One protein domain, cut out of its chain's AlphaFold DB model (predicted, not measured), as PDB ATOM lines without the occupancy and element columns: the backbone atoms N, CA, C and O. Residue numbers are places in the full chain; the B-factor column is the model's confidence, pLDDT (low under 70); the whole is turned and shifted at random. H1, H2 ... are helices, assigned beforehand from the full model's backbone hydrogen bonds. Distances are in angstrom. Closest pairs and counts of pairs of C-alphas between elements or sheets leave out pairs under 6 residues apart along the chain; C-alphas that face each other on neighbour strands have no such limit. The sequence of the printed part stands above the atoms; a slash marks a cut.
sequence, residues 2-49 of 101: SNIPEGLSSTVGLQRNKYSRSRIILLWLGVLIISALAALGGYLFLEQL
ATOM      1  N   SER A   2     234.230 333.022 310.219       61.94
ATOM      2  CA  SER A   2     235.689 333.265 310.286       61.94
ATOM      3  C   SER A   2     236.497 332.081 310.842       61.94
ATOM      4  O   SER A   2     237.683 331.967 310.567       61.94
ATOM      5  N   ASN A   3     235.863 331.152 311.568       78.12
ATOM      6  CA  ASN A   3     236.566 330.057 312.256       78.12
ATOM      7  C   ASN A   3     236.969 328.874 311.358       78.12
ATOM      8  O   ASN A   3     237.647 327.966 311.832       78.12
ATOM      9  N   ILE A   4     236.545 328.826 310.088       79.69
ATOM     10  CA  ILE A   4     236.865 327.687 309.204       79.69
ATOM     11  C   ILE A   4     238.365 327.658 308.851       79.69
ATOM     12  O   ILE A   4     238.994 326.623 309.083       79.69
ATOM     13  N   PRO A   5     238.973 328.752 308.342       78.56
ATOM     14  CA  PRO A   5     240.414 328.794 308.087       78.56
ATOM     15  C   PRO A   5     241.251 328.545 309.348       78.56
ATOM     16  O   PRO A   5     242.203 327.768 309.322       78.56
ATOM     17  N   GLU A   6     240.858 329.146 310.470       81.31
ATOM     18  CA  GLU A   6     241.554 329.018 311.753       81.31
ATOM     19  C   GLU A   6     241.480 327.588 312.306       81.31
ATOM     20  O   GLU A   6     242.483 327.028 312.755       81.31
ATOM     21  N   GLY A   7     240.318 326.940 312.183       86.06
ATOM     22  CA  GLY A   7     240.147 325.552 312.595       86.06
ATOM     23  C   GLY A   7     240.954 324.562 311.758       86.06
ATOM     24  O   GLY A   7     241.485 323.581 312.294       86.06
ATOM     25  N   LEU A   8     241.118 324.838 310.461       86.56
ATOM     26  CA  LEU A   8     242.012 324.077 309.588       86.56
ATOM     27  C   LEU A   8     243.479 324.275 309.988       86.56
ATOM     28  O   LEU A   8     244.176 323.277 310.187       86.56
ATOM     29  N   SER A   9     243.930 325.522 310.166       85.69
ATOM     30  CA  SER A   9     245.318 325.826 310.557       85.69
ATOM     31  C   SER A   9     245.684 325.195 311.907       85.69
ATOM     32  O   SER A   9     246.659 324.445 312.008       85.69
ATOM     33  N   SER A  10     244.825 325.360 312.918       88.06
ATOM     34  CA  SER A  10     244.992 324.758 314.247       88.06
ATOM     35  C   SER A  10     245.053 323.226 314.187       88.06
ATOM     36  O   SER A  10     245.935 322.595 314.777       88.06
ATOM     37  N   THR A  11     244.177 322.599 313.393       91.75
ATOM     38  CA  THR A  11     244.189 321.142 313.195       91.75
ATOM     39  C   THR A  11     245.480 320.660 312.532       91.75
ATOM     40  O   THR A  11     246.049 319.653 312.966       91.75
ATOM     41  N   VAL A  12     245.971 321.366 311.509       90.00
ATOM     42  CA  VAL A  12     247.250 321.056 310.850       90.00
ATOM     43  C   VAL A  12     248.417 321.210 311.831       90.00
ATOM     44  O   VAL A  12     249.276 320.327 311.891       90.00
ATOM     45  N   GLY A  13     248.425 322.263 312.652       89.19
ATOM     46  CA  GLY A  13     249.421 322.472 313.707       89.19
ATOM     47  C   GLY A  13     249.452 321.329 314.730       89.19
ATOM     48  O   GLY A  13     250.513 320.775 315.025       89.19
ATOM     49  N   LEU A  14     248.286 320.885 315.206       93.25
ATOM     50  CA  LEU A  14     248.174 319.750 316.132       93.25
ATOM     51  C   LEU A  14     248.666 318.434 315.508       93.25
ATOM     52  O   LEU A  14     249.338 317.642 316.175       93.25
ATOM     53  N   GLN A  15     248.385 318.202 314.223       92.38
ATOM     54  CA  GLN A  15     248.898 317.030 313.502       92.38
ATOM     55  C   GLN A  15     250.423 317.069 313.351       92.38
ATOM     56  O   GLN A  15     251.076 316.046 313.575       92.38
ATOM     57  N   ARG A  16     251.006 318.236 313.034       92.06
ATOM     58  CA  ARG A  16     252.470 318.430 312.997       92.06
ATOM     59  C   ARG A  16     253.113 318.139 314.356       92.06
ATOM     60  O   ARG A  16     254.163 317.504 314.410       92.06
ATOM     61  N   ASN A  17     252.418 318.471 315.443       91.69
ATOM     62  CA  ASN A  17     252.807 318.141 316.818       91.69
ATOM     63  C   ASN A  17     252.514 316.680 317.228       91.69
ATOM     64  O   ASN A  17     252.588 316.342 318.410       91.69
ATOM     65  N   LYS A  18     252.197 315.793 316.271       93.62
ATOM     66  CA  LYS A  18     251.958 314.348 316.459       93.62
ATOM     67  C   LYS A  18     250.784 314.003 317.388       93.62
ATOM     68  O   LYS A  18     250.756 312.917 317.975       93.62
ATOM     69  N   TYR A  19     249.786 314.879 317.506       95.06
ATOM     70  CA  TYR A  19     248.547 314.545 318.214       95.06
ATOM     71  C   TYR A  19     247.755 313.480 317.444       95.06
ATOM     72  O   TYR A  19     247.677 313.496 316.214       95.06
ATOM     73  N   SER A  20     247.133 312.543 318.167       94.75
ATOM     74  CA  SER A  20     246.271 311.536 317.546       94.75
ATOM     75  C   SER A  20     244.971 312.163 317.037       94.75
ATOM     76  O   SER A  20     244.419 313.069 317.662       94.75
ATOM     77  N   ARG A  21     244.432 311.641 315.926       92.38
ATOM     78  CA  ARG A  21     243.173 312.132 315.329       92.38
ATOM     79  C   ARG A  21     242.022 312.169 316.338       92.38
ATOM     80  O   ARG A  21     241.295 313.153 316.391       92.38
ATOM     81  N   SER A  22     241.911 311.149 317.191       94.06
ATOM     82  CA  SER A  22     240.885 311.093 318.240       94.06
ATOM     83  C   SER A  22     241.024 312.221 319.266       94.06
ATOM     84  O   SER A  22     240.013 312.771 319.687       94.06
ATOM     85  N   ARG A  23     242.253 312.614 319.639       94.81
ATOM     86  CA  ARG A  23     242.472 313.760 320.539       94.81
ATOM     87  C   ARG A  23     242.065 315.074 319.887       94.81
ATOM     88  O   ARG A  23     241.417 315.881 320.536       94.81
ATOM     89  N   ILE A  24     242.406 315.271 318.615       95.31
ATOM     90  CA  ILE A  24     242.033 316.483 317.873       95.31
ATOM     91  C   ILE A  24     240.505 316.611 317.785       95.31
ATOM     92  O   ILE A  24     239.963 317.675 318.062       95.31
ATOM     93  N   ILE A  25     239.802 315.519 317.469       94.88
ATOM     94  CA  ILE A  25     238.332 315.502 317.425       94.88
ATOM     95  C   ILE A  25     237.734 315.794 318.807       94.88
ATOM     96  O   ILE A  25     236.802 316.585 318.905       94.88
ATOM     97  N   LEU A  26     238.278 315.201 319.876       96.06
ATOM     98  CA  LEU A  26     237.827 315.477 321.245       96.06
ATOM     99  C   LEU A  26     238.031 316.943 321.645       96.06
ATOM    100  O   LEU A  26     237.153 317.513 322.285       96.06
ATOM    101  N   LEU A  27     239.146 317.563 321.247       95.19
ATOM    102  CA  LEU A  27     239.386 318.990 321.482       95.19
ATOM    103  C   LEU A  27     238.334 319.848 320.773       95.19
ATOM    104  O   LEU A  27     237.727 320.705 321.408       95.19
ATOM    105  N   TRP A  28     238.059 319.577 319.495       94.06
ATOM    106  CA  TRP A  28     237.037 320.308 318.741       94.06
ATOM    107  C   TRP A  28     235.624 320.102 319.281       94.06
ATOM    108  O   TRP A  28     234.858 321.060 319.351       94.06
ATOM    109  N   LEU A  29     235.284 318.885 319.713       95.50
ATOM    110  CA  LEU A  29     234.024 318.623 320.410       95.50
ATOM    111  C   LEU A  29     233.945 319.394 321.730       95.50
ATOM    112  O   LEU A  29     232.895 319.947 322.042       95.50
ATOM    113  N   GLY A  30     235.047 319.475 322.475       96.38
ATOM    114  CA  GLY A  30     235.138 320.287 323.685       96.38
ATOM    115  C   GLY A  30     234.865 321.763 323.406       96.38
ATOM    116  O   GLY A  30     234.003 322.348 324.056       96.38
ATOM    117  N   VAL A  31     235.531 322.343 322.402       93.62
ATOM    118  CA  VAL A  31     235.292 323.730 321.968       93.62
ATOM    119  C   VAL A  31     233.827 323.927 321.585       93.62
ATOM    120  O   VAL A  31     233.192 324.843 322.094       93.62
ATOM    121  N   LEU A  32     233.261 323.036 320.765       93.69
ATOM    122  CA  LEU A  32     231.860 323.107 320.343       93.69
ATOM    123  C   LEU A  32     230.898 323.107 321.536       93.69
ATOM    124  O   LEU A  32     230.009 323.954 321.601       93.69
ATOM    125  N   ILE A  33     231.075 322.182 322.484       97.31
ATOM    126  CA  ILE A  33     230.200 322.061 323.657       97.31
ATOM    127  C   ILE A  33     230.333 323.293 324.553       97.31
ATOM    128  O   ILE A  33     229.320 323.860 324.958       97.31
ATOM    129  N   ILE A  34     231.559 323.737 324.841       97.00
ATOM    130  CA  ILE A  34     231.801 324.908 325.692       97.00
ATOM    131  C   ILE A  34     231.213 326.166 325.047       97.00
ATOM    132  O   ILE A  34     230.516 326.919 325.723       97.00
ATOM    133  N   SER A  35     231.425 326.374 323.745       94.12
ATOM    134  CA  SER A  35     230.850 327.505 323.012       94.12
ATOM    135  C   SER A  35     229.323 327.463 322.995       94.12
ATOM    136  O   SER A  35     228.692 328.496 323.205       94.12
ATOM    137  N   ALA A  36     228.717 326.288 322.800       95.31
ATOM    138  CA  ALA A  36     227.264 326.133 322.825       95.31
ATOM    139  C   ALA A  36     226.679 326.446 324.211       95.31
ATOM    140  O   ALA A  36     225.685 327.162 324.311       95.31
ATOM    141  N   LEU A  37     227.315 325.962 325.285       96.69
ATOM    142  CA  LEU A  37     226.897 326.252 326.658       96.69
ATOM    143  C   LEU A  37     227.077 327.731 327.012       96.69
ATOM    144  O   LEU A  37     226.194 328.313 327.637       96.69
ATOM    145  N   ALA A  38     228.181 328.351 326.591       93.81
ATOM    146  CA  ALA A  38     228.416 329.776 326.790       93.81
ATOM    147  C   ALA A  38     227.377 330.629 326.046       93.81
ATOM    148  O   ALA A  38     226.835 331.565 326.627       93.81
ATOM    149  N   ALA A  39     227.049 330.278 324.798       92.25
ATOM    150  CA  ALA A  39     226.014 330.955 324.020       92.25
ATOM    151  C   ALA A  39     224.619 330.781 324.639       92.25
ATOM    152  O   ALA A  39     223.870 331.750 324.737       92.25
ATOM    153  N   LEU A  40     224.286 329.571 325.107       94.75
ATOM    154  CA  LEU A  40     223.022 329.297 325.794       94.75
ATOM    155  C   LEU A  40     222.911 330.087 327.102       94.75
ATOM    156  O   LEU A  40     221.881 330.701 327.359       94.75
ATOM    157  N   GLY A  41     223.970 330.101 327.914       92.38
ATOM    158  CA  GLY A  41     224.026 330.931 329.116       92.38
ATOM    159  C   GLY A  41     223.874 332.408 328.765       92.38
ATOM    160  O   GLY A  41     223.075 333.108 329.378       92.38
ATOM    161  N   GLY A  42     224.568 332.860 327.722       90.06
ATOM    162  CA  GLY A  42     224.446 334.219 327.217       90.06
ATOM    163  C   GLY A  42     222.999 334.590 326.888       90.06
ATOM    164  O   GLY A  42     222.477 335.581 327.385       90.06
ATOM    165  N   TYR A  43     222.322 333.739 326.122       88.31
ATOM    166  CA  TYR A  43     220.919 333.917 325.760       88.31
ATOM    167  C   TYR A  43     219.996 333.994 326.986       88.31
ATOM    168  O   TYR A  43     219.208 334.926 327.102       88.31
ATOM    169  N   LEU A  44     220.130 333.063 327.937       89.56
ATOM    170  CA  LEU A  44     219.246 332.993 329.107       89.56
ATOM    171  C   LEU A  44     219.460 334.137 330.111       89.56
ATOM    172  O   LEU A  44     218.505 334.566 330.758       89.56
ATOM    173  N   PHE A  45     220.703 334.601 330.280       86.06
ATOM    174  CA  PHE A  45     221.062 335.565 331.325       86.06
ATOM    175  C   PHE A  45     221.150 337.014 330.836       86.06
ATOM    176  O   PHE A  45     220.968 337.919 331.650       86.06
ATOM    177  N   LEU A  46     221.434 337.264 329.550       84.25
ATOM    178  CA  LEU A  46     221.595 338.632 329.043       84.25
ATOM    179  C   LEU A  46     220.311 339.268 328.499       84.25
ATOM    180  O   LEU A  46     220.278 340.486 328.362       84.25
ATOM    181  N   GLU A  47     219.250 338.502 328.230       77.69
ATOM    182  CA  GLU A  47     218.008 339.034 327.635       77.69
ATOM    183  C   GLU A  47     217.286 340.059 328.534       77.69
ATOM    184  O   GLU A  47     216.543 340.905 328.050       77.69
ATOM    185  N   GLN A  48     217.521 340.014 329.849       82.00
ATOM    186  CA  GLN A  48     216.885 340.906 330.830       82.00
ATOM    187  C   GLN A  48     217.790 342.068 331.280       82.00
ATOM    188  O   GLN A  48     217.428 342.804 332.200       82.00
ATOM    189  N   LEU A  49     218.983 342.217 330.694       84.75
ATOM    190  CA  LEU A  49     219.935 343.250 331.100       84.75
ATOM    191  C   LEU A  49     219.602 344.619 330.479       84.75
ATOM    192  O   LEU A  49     219.144 344.678 329.341       84.75
TER     193      LEU A  49
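This is residues 2 to 49 of the 101 residues of an uncharacterized protein of Paenibacillus sp. LK1 (UniProt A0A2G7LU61). Two helices meet near their ends as a narrow, lopsided V: a shorter helix, H1, runs to the corner, the chain turns tightly, and a much longer helix, H2, folds back and then runs on alone well past it. The far part of H2 and the tail after it, residues 29 to 49, stick out as a free arm and make much of the length. The printed part has 48 residues with two named helices, H1 then H2, and no named strand; its class is all helix. It is only just extended, close to loose, with a radius of gyration of the C-alphas of 14.5 A, and it spans 46 by 21 by 11 A.

After Ser 2, H1 covers residues 3 to 16, from C-alpha 3 at (236.566, 330.057, 312.256) to C-alpha 16 at (252.470, 318.430, 312.997), a length of 19.7 A. H2 covers residues 21 to 46 and is 36.8 A from first to last C-alpha. It begins at C-alpha 21, (243.173, 312.132, 315.329), and ends at C-alpha 46, (221.595, 338.632, 329.043).

H1 and H2 form a helical hairpin and run opposite ways. They only just touch, with 3 pairs of C-alphas within 8 A; the closest C-alphas, those of Thr 11 and Ile 24, are 6.9 A apart. H1 touches H2 with residues 11 to 15 alone, and H2 touches H1 with residues 21 to 24 alone. Their lines stand at a shallow tilt of 33 degrees, only just short of steep, and their centres are 17.1 A apart. In H1 and H2 every O i to N i+4 pair is within hydrogen-bond range.

The outline is a rod. The two C-alphas farthest apart, those of Lys 18 and Gln 48, are 46.3 A apart. The link from H1 to H2, 4 residues, is tight, and the printed part has no cut. Residues 29 to 49, of which 29 to 46 belong to H2, stand free. The mean pLDDT of the printed part is 90.0, and residue 2 is under 70.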